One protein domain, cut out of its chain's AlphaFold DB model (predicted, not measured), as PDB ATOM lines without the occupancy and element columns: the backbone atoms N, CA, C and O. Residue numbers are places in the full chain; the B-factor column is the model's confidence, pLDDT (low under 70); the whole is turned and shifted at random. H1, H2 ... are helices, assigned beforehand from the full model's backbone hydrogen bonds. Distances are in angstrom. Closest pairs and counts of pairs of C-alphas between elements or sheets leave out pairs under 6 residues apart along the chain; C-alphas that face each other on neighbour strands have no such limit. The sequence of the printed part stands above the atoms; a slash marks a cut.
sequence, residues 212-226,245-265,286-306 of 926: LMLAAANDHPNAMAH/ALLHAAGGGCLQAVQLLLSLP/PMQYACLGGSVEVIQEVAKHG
ATOM      1  N   LEU A 212     174.860  19.662 107.378       95.94
ATOM      2  CA  LEU A 212     175.432  21.008 107.305       95.94
ATOM      3  C   LEU A 212     174.612  21.983 108.155       95.94
ATOM      4  O   LEU A 212     175.191  22.731 108.940       95.94
ATOM      5  N   MET A 213     173.281  21.931 108.065       96.19
ATOM      6  CA  MET A 213     172.377  22.730 108.899       96.19
ATOM      7  C   MET A 213     172.560  22.436 110.391       96.19
ATOM      8  O   MET A 213     172.587  23.361 111.200       96.19
ATOM      9  N   LEU A 214     172.729  21.163 110.769       95.94
ATOM     10  CA  LEU A 214     172.957  20.798 112.169       95.94
ATOM     11  C   LEU A 214     174.336  21.235 112.686       95.94
ATOM     12  O   LEU A 214     174.430  21.651 113.841       95.94
ATOM     13  N   ALA A 215     175.389  21.189 111.865       96.50
ATOM     14  CA  ALA A 215     176.694  21.752 112.227       96.50
ATOM     15  C   ALA A 215     176.645  23.290 112.336       96.50
ATOM     16  O   ALA A 215     177.234  23.870 113.248       96.50
ATOM     17  N   ALA A 216     175.889  23.942 111.448       96.31
ATOM     18  CA  ALA A 216     175.677  25.386 111.435       96.31
ATOM     19  C   ALA A 216     174.914  25.876 112.679       96.31
ATOM     20  O   ALA A 216     175.338  26.836 113.316       96.31
ATOM     21  N   ALA A 217     173.856  25.164 113.087       95.06
ATOM     22  CA  ALA A 217     173.052  25.454 114.282       95.06
ATOM     23  C   ALA A 217     173.780  25.242 115.628       95.06
ATOM     24  O   ALA A 217     173.228  25.580 116.674       95.06
ATOM     25  N   ASN A 218     174.970  24.629 115.627       94.75
ATOM     26  CA  ASN A 218     175.741  24.304 116.837       94.75
ATOM     27  C   ASN A 218     177.153  24.926 116.835       94.75
ATOM     28  O   ASN A 218     177.971  24.591 117.689       94.75
ATOM     29  N   ASP A 219     177.426  25.856 115.911       94.81
ATOM     30  CA  ASP A 219     178.708  26.562 115.762       94.81
ATOM     31  C   ASP A 219     179.912  25.618 115.560       94.81
ATOM     32  O   ASP A 219     180.888  25.606 116.314       94.81
ATOM     33  N   HIS A 220     179.829  24.767 114.533       96.38
ATOM     34  CA  HIS A 220     180.853  23.764 114.216       96.38
ATOM     35  C   HIS A 220     181.507  23.997 112.840       96.38
ATOM     36  O   HIS A 220     181.399  23.145 111.950       96.38
ATOM     37  N   PRO A 221     182.235  25.120 112.645       94.62
ATOM     38  CA  PRO A 221     182.765  25.530 111.342       94.62
ATOM     39  C   PRO A 221     183.690  24.489 110.697       94.62
ATOM     40  O   PRO A 221     183.623  24.292 109.490       94.62
ATOM     41  N   ASN A 222     184.487  23.745 111.470       95.31
ATOM     42  CA  ASN A 222     185.363  22.706 110.911       95.31
ATOM     43  C   ASN A 222     184.559  21.540 110.298       95.31
ATOM     44  O   ASN A 222     184.920  21.025 109.242       95.31
ATOM     45  N   ALA A 223     183.440  21.151 110.920       95.00
ATOM     46  CA  ALA A 223     182.535  20.145 110.363       95.00
ATOM     47  C   ALA A 223     181.805  20.681 109.119       95.00
ATOM     48  O   ALA A 223     181.670  19.965 108.128       95.00
ATOM     49  N   MET A 224     181.404  21.957 109.133       95.38
ATOM     50  CA  MET A 224     180.815  22.630 107.969       95.38
ATOM     51  C   MET A 224     181.799  22.695 106.795       95.38
ATOM     52  O   MET A 224     181.414  22.369 105.678       95.38
ATOM     53  N   ALA A 225     183.067  23.044 107.037       93.56
ATOM     54  CA  ALA A 225     184.117  23.087 106.021       93.56
ATOM     55  C   ALA A 225     184.314  21.723 105.343       93.56
ATOM     56  O   ALA A 225     184.337  21.646 104.117       93.56
ATOM     57  N   HIS A 226     184.384  20.641 106.127       93.62
ATOM     58  CA  HIS A 226     184.485  19.283 105.586       93.62
ATOM     59  C   HIS A 226     183.245  18.848 104.793       93.62
ATOM     60  O   HIS A 226     183.391  18.133 103.806       93.62
ATOM     61  N   ALA A 245     171.148  26.741 105.859       94.25
ATOM     62  CA  ALA A 245     172.230  26.631 106.840       94.25
ATOM     63  C   ALA A 245     172.589  27.986 107.491       94.25
ATOM     64  O   ALA A 245     172.901  28.023 108.682       94.25
ATOM     65  N   LEU A 246     172.481  29.105 106.754       94.38
ATOM     66  CA  LEU A 246     172.699  30.442 107.321       94.38
ATOM     67  C   LEU A 246     171.572  30.850 108.283       94.38
ATOM     68  O   LEU A 246     171.860  31.435 109.323       94.38
ATOM     69  N   LEU A 247     170.310  30.517 107.984       94.44
ATOM     70  CA  LEU A 247     169.178  30.817 108.875       94.44
ATOM     71  C   LEU A 247     169.272  30.032 110.192       94.44
ATOM     72  O   LEU A 247     169.015  30.587 111.261       94.44
ATOM     73  N   HIS A 248     169.728  28.779 110.129       94.94
ATOM     74  CA  HIS A 248     170.031  27.964 111.309       94.94
ATOM     75  C   HIS A 248     171.196  28.530 112.139       94.94
ATOM     76  O   HIS A 248     171.052  28.680 113.352       94.94
ATOM     77  N   ALA A 249     172.315  28.913 111.511       95.50
ATOM     78  CA  ALA A 249     173.447  29.529 112.217       95.50
ATOM     79  C   ALA A 249     173.089  30.887 112.843       95.50
ATOM     80  O   ALA A 249     173.427  31.152 113.998       95.50
ATOM     81  N   ALA A 250     172.363  31.737 112.109       94.31
ATOM     82  CA  ALA A 250     171.926  33.038 112.601       94.31
ATOM     83  C   ALA A 250     170.942  32.898 113.770       94.31
ATOM     84  O   ALA A 250     171.092  33.578 114.785       94.31
ATOM     85  N   GLY A 251     169.990  31.962 113.668       91.75
ATOM     86  CA  GLY A 251     169.057  31.631 114.743       91.75
ATOM     87  C   GLY A 251     169.748  31.129 116.009       91.75
ATOM     88  O   GLY A 251     169.335  31.505 117.105       91.75
ATOM     89  N   GLY A 252     170.803  30.319 115.870       90.44
ATOM     90  CA  GLY A 252     171.606  29.810 116.989       90.44
ATOM     91  C   GLY A 252     172.599  30.816 117.588       90.44
ATOM     92  O   GLY A 252     173.206  30.526 118.618       90.44
ATOM     93  N   GLY A 253     172.785  31.990 116.968       91.62
ATOM     94  CA  GLY A 253     173.826  32.951 117.356       91.62
ATOM     95  C   GLY A 253     175.254  32.469 117.051       91.62
ATOM     96  O   GLY A 253     176.205  32.907 117.695       91.62
ATOM     97  N   CYS A 254     175.406  31.544 116.102       94.44
ATOM     98  CA  CYS A 254     176.646  30.837 115.789       94.44
ATOM     99  C   CYS A 254     177.555  31.690 114.888       94.44
ATOM    100  O   CYS A 254     177.569  31.528 113.667       94.44
ATOM    101  N   LEU A 255     178.281  32.641 115.483       94.56
ATOM    102  CA  LEU A 255     179.083  33.629 114.754       94.56
ATOM    103  C   LEU A 255     180.117  32.993 113.811       94.56
ATOM    104  O   LEU A 255     180.226  33.438 112.672       94.56
ATOM    105  N   GLN A 256     180.844  31.954 114.230       94.75
ATOM    106  CA  GLN A 256     181.887  31.358 113.388       94.75
ATOM    107  C   GLN A 256     181.286  30.529 112.244       94.75
ATOM    108  O   GLN A 256     181.825  30.531 111.136       94.75
ATOM    109  N   ALA A 257     180.134  29.886 112.464       94.44
ATOM    110  CA  ALA A 257     179.338  29.291 111.390       94.44
ATOM    111  C   ALA A 257     178.834  30.343 110.378       94.44
ATOM    112  O   ALA A 257     178.937  30.127 109.169       94.44
ATOM    113  N   VAL A 258     178.339  31.495 110.849       94.19
ATOM    114  CA  VAL A 258     177.908  32.621 109.996       94.19
ATOM    115  C   VAL A 258     179.084  33.189 109.197       94.19
ATOM    116  O   VAL A 258     178.988  33.298 107.977       94.19
ATOM    117  N   GLN A 259     180.211  33.491 109.849       93.38
ATOM    118  CA  GLN A 259     181.425  33.998 109.199       93.38
ATOM    119  C   GLN A 259     181.932  33.035 108.121       93.38
ATOM    120  O   GLN A 259     182.218  33.470 107.008       93.38
ATOM    121  N   LEU A 260     181.975  31.728 108.407       92.62
ATOM    122  CA  LEU A 260     182.364  30.727 107.416       92.62
ATOM    123  C   LEU A 260     181.437  30.761 106.196       92.62
ATOM    124  O   LEU A 260     181.932  30.839 105.075       92.62
ATOM    125  N   LEU A 261     180.117  30.760 106.399       90.94
ATOM    126  CA  LEU A 261     179.138  30.779 105.307       90.94
ATOM    127  C   LEU A 261     179.176  32.069 104.467       90.94
ATOM    128  O   LEU A 261     179.028  31.994 103.249       90.94
ATOM    129  N   LEU A 262     179.407  33.234 105.085       89.56
ATOM    130  CA  LEU A 262     179.525  34.525 104.385       89.56
ATOM    131  C   LEU A 262     180.895  34.717 103.702       89.56
ATOM    132  O   LEU A 262     181.005  35.506 102.765       89.56
ATOM    133  N   SER A 263     181.922  33.979 104.140       88.56
ATOM    134  CA  SER A 263     183.276  33.978 103.558       88.56
ATOM    135  C   SER A 263     183.448  33.068 102.332       88.56
ATOM    136  O   SER A 263     184.529  33.046 101.740       88.56
ATOM    137  N   LEU A 264     182.418  32.303 101.943       83.56
ATOM    138  CA  LEU A 264     182.524  31.335 100.847       83.56
ATOM    139  C   LEU A 264     182.810  32.021  99.493       83.56
ATOM    140  O   LEU A 264     182.112  32.969  99.126       83.56
ATOM    141  N   PRO A 265     183.798  31.538  98.712       70.75
ATOM    142  CA  PRO A 265     184.180  32.171  97.456       70.75
ATOM    143  C   PRO A 265     183.125  31.959  96.362       70.75
ATOM    144  O   PRO A 265     182.728  30.832  96.050       70.75
ATOM    145  N   PRO A 286     168.116  36.088 107.317       91.19
ATOM    146  CA  PRO A 286     169.168  35.922 108.322       91.19
ATOM    147  C   PRO A 286     169.093  36.954 109.447       91.19
ATOM    148  O   PRO A 286     169.389  36.634 110.595       91.19
ATOM    149  N   MET A 287     168.641  38.173 109.142       90.50
ATOM    150  CA  MET A 287     168.568  39.262 110.115       90.50
ATOM    151  C   MET A 287     167.431  39.078 111.124       90.50
ATOM    152  O   MET A 287     167.629  39.285 112.321       90.50
ATOM    153  N   GLN A 288     166.263  38.612 110.670       91.44
ATOM    154  CA  GLN A 288     165.160  38.208 111.544       91.44
ATOM    155  C   GLN A 288     165.607  37.063 112.460       91.44
ATOM    156  O   GLN A 288     165.367  37.114 113.665       91.44
ATOM    157  N   TYR A 289     166.315  36.071 111.912       91.69
ATOM    158  CA  TYR A 289     166.845  34.945 112.681       91.69
ATOM    159  C   TYR A 289     167.914  35.356 113.702       91.69
ATOM    160  O   TYR A 289     167.835  34.932 114.852       91.69
ATOM    161  N   ALA A 290     168.836  36.255 113.356       92.56
ATOM    162  CA  ALA A 290     169.822  36.794 114.296       92.56
ATOM    163  C   ALA A 290     169.165  37.569 115.461       92.56
ATOM    164  O   ALA A 290     169.565  37.431 116.619       92.56
ATOM    165  N   CYS A 291     168.092  38.317 115.178       91.50
ATOM    166  CA  CYS A 291     167.285  39.001 116.196       91.50
ATOM    167  C   CYS A 291     166.466  38.029 117.068       91.50
ATOM    168  O   CYS A 291     166.267  38.298 118.253       91.50
ATOM    169  N   LEU A 292     166.022  36.898 116.505       89.75
ATOM    170  CA  LEU A 292     165.347  35.804 117.218       89.75
ATOM    171  C   LEU A 292     166.294  34.943 118.070       89.75
ATOM    172  O   LEU A 292     165.819  34.336 119.025       89.75
ATOM    173  N   GLY A 293     167.581  34.866 117.719       86.75
ATOM    174  CA  GLY A 293     168.622  34.184 118.500       86.75
ATOM    175  C   GLY A 293     169.268  35.067 119.571       86.75
ATOM    176  O   GLY A 293     169.726  34.579 120.605       86.75
ATOM    177  N   GLY A 294     169.292  36.384 119.347       89.69
ATOM    178  CA  GLY A 294     169.761  37.362 120.325       89.69
ATOM    179  C   GLY A 294     171.268  37.624 120.339       89.69
ATOM    180  O   GLY A 294     171.759  38.168 121.332       89.69
ATOM    181  N   SER A 295     172.000  37.256 119.282       91.44
ATOM    182  CA  SER A 295     173.419  37.609 119.123       91.44
ATOM    183  C   SER A 295     173.561  38.965 118.436       91.44
ATOM    184  O   SER A 295     173.112  39.163 117.308       91.44
ATOM    185  N   VAL A 296     174.224  39.900 119.117       93.12
ATOM    186  CA  VAL A 296     174.588  41.213 118.557       93.12
ATOM    187  C   VAL A 296     175.728  41.059 117.548       93.12
ATOM    188  O   VAL A 296     175.803  41.782 116.561       93.12
ATOM    189  N   GLU A 297     176.595  40.085 117.785       93.31
ATOM    190  CA  GLU A 297     177.788  39.780 117.012       93.31
ATOM    191  C   GLU A 297     177.415  39.269 115.611       93.31
ATOM    192  O   GLU A 297     177.926  39.776 114.616       93.31
ATOM    193  N   VAL A 298     176.446  38.347 115.516       93.19
ATOM    194  CA  VAL A 298     175.884  37.895 114.230       93.19
ATOM    195  C   VAL A 298     175.176  39.034 113.492       93.19
ATOM    196  O   VAL A 298     175.351  39.164 112.283       93.19
ATOM    197  N   ILE A 299     174.406  39.875 114.194       91.94
ATOM    198  CA  ILE A 299     173.739  41.042 113.590       91.94
ATOM    199  C   ILE A 299     174.774  41.993 112.973       91.94
ATOM    200  O   ILE A 299     174.606  42.437 111.838       91.94
ATOM    201  N   GLN A 300     175.868  42.272 113.686       90.94
ATOM    202  CA  GLN A 300     176.964  43.092 113.172       90.94
ATOM    203  C   GLN A 300     177.675  42.434 111.984       90.94
ATOM    204  O   GLN A 300     178.007  43.131 111.032       90.94
ATOM    205  N   GLU A 301     177.896  41.118 112.006       91.12
ATOM    206  CA  GLU A 301     178.526  40.396 110.895       91.12
ATOM    207  C   GLU A 301     177.663  40.442 109.626       91.12
ATOM    208  O   GLU A 301     178.130  40.889 108.583       91.12
ATOM    209  N   VAL A 302     176.377  40.091 109.727       89.38
ATOM    210  CA  VAL A 302     175.424  40.140 108.603       89.38
ATOM    211  C   VAL A 302     175.286  41.567 108.047       89.38
ATOM    212  O   VAL A 302     175.212  41.743 106.829       89.38
ATOM    213  N   ALA A 303     175.344  42.595 108.903       88.00
ATOM    214  CA  ALA A 303     175.295  43.993 108.472       88.00
ATOM    215  C   ALA A 303     176.504  44.432 107.619       88.00
ATOM    216  O   ALA A 303     176.333  45.234 106.700       88.00
ATOM    217  N   LYS A 304     177.713  43.889 107.851       86.81
ATOM    218  CA  LYS A 304     178.902  44.197 107.019       86.81
ATOM    219  C   LYS A 304     178.707  43.795 105.557       86.81
ATOM    220  O   LYS A 304     179.251  44.442 104.669       86.81
ATOM    221  N   HIS A 305     177.934  42.739 105.309       82.44
ATOM    222  CA  HIS A 305     177.715  42.166 103.979       82.44
ATOM    223  C   HIS A 305     176.524  42.796 103.224       82.44
ATOM    224  O   HIS A 305     175.995  42.198 102.292       82.44
ATOM    225  N   GLY A 306     176.113  44.016 103.596       71.31
ATOM    226  CA  GLY A 306     175.147  44.829 102.843       71.31
ATOM    227  C   GLY A 306     173.708  44.806 103.367       71.31
ATOM    228  O   GLY A 306     172.866  45.537 102.847       71.31
TER     229      GLY A 306
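AT A GLANCE: This is residues 212 to 226, 245 to 265 and 286 to 306 of the 926 residues of an uncharacterized protein of Edaphochlamys debaryana (UniProt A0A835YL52). Three pairs of short helices are stacked one after another, so that the six helices make two rows side by side: H1, H3 and H5 in one row, H2, H4 and H6 in the other. H3 and H4 form the middle of the stack, with H1 and H2 on one side and the helical hairpin H5 and H6 on the other. The printed part has 57 residues with six named helices, H1 to H6 in chain order, and no named strand; the class is all helix. It is compact, with a radius of gyration of the C-alphas of 9.9 A, and spans 27 by 22 by 13 A.

HOW THE PARTS SIT: Look first at the longest helix, H6, residues 296 to 304. It forms a helical hairpin with H5, residues 286 to 293: they touch at a shallow tilt of 6 degrees, opposite ways, and the closest C-alphas are those of Ala 290 and Ile 299, 5.8 A apart. H6 also touches H4, residues 255 to 262, the same way at a shallow tilt of 17 degrees, closest at the C-alphas of Leu 255 and Val 298, 5.4 A. H5 touches H3, residues 245 to 252, the same way at a shallow tilt of 29 degrees; the C-alphas of Gly 251 and Tyr 289 come closest, 4.5 A. H3 and H4 are a helical hairpin too, and they touch at a shallow tilt of 22 degrees, opposite ways, with the C-alphas of Ala 249 and Val 258 closest at 5.9 A. Farther on, H1, residues 212 to 216, touches H3, the C-alphas of Met 213 and Ala 245 being closest at 4.4 A. H2, residues 221 to 226, touches H4 at a steep tilt of 42 degrees, the same way, closest at the C-alphas of Pro 221 and Ala 257, 5.1 A. H1 and H2 touch, with the C-alphas of Leu 212 and Met 224 closest at 5.7 A. Both H1 and H2 are apart from H5 and H6. In each of the six helices every O i to N i+4 pair is within hydrogen-bond range.

IN THESE COORDINATES: Find C-alpha 296 at (174.588, 41.213, 118.557); from there H6 runs 12.7 A to C-alpha 304 at (178.902, 44.197, 107.019). H3, H4 and H5 measure 10.7, 10.4 and 10.3 A from first to last C-alpha. H1 begins at C-alpha 212 at (175.432, 21.008, 107.305) and is 6.0 A long, while H2 is 8.7 A long.

THE WHOLE: The C-alphas farthest apart are those of His 226 and Cys 291, 28.2 A. Residues 227 to 244 are not printed, and C-alphas 226 and 245 are 14.3 A apart across that cut; residues 266 to 285 are not printed either, and C-alphas 265 and 286 are 18.9 A apart. The links H1 to H2, H3 to H4 and H5 to H6 are tight. The mean pLDDT of the printed part is 91.8, and no printed residue is under 70.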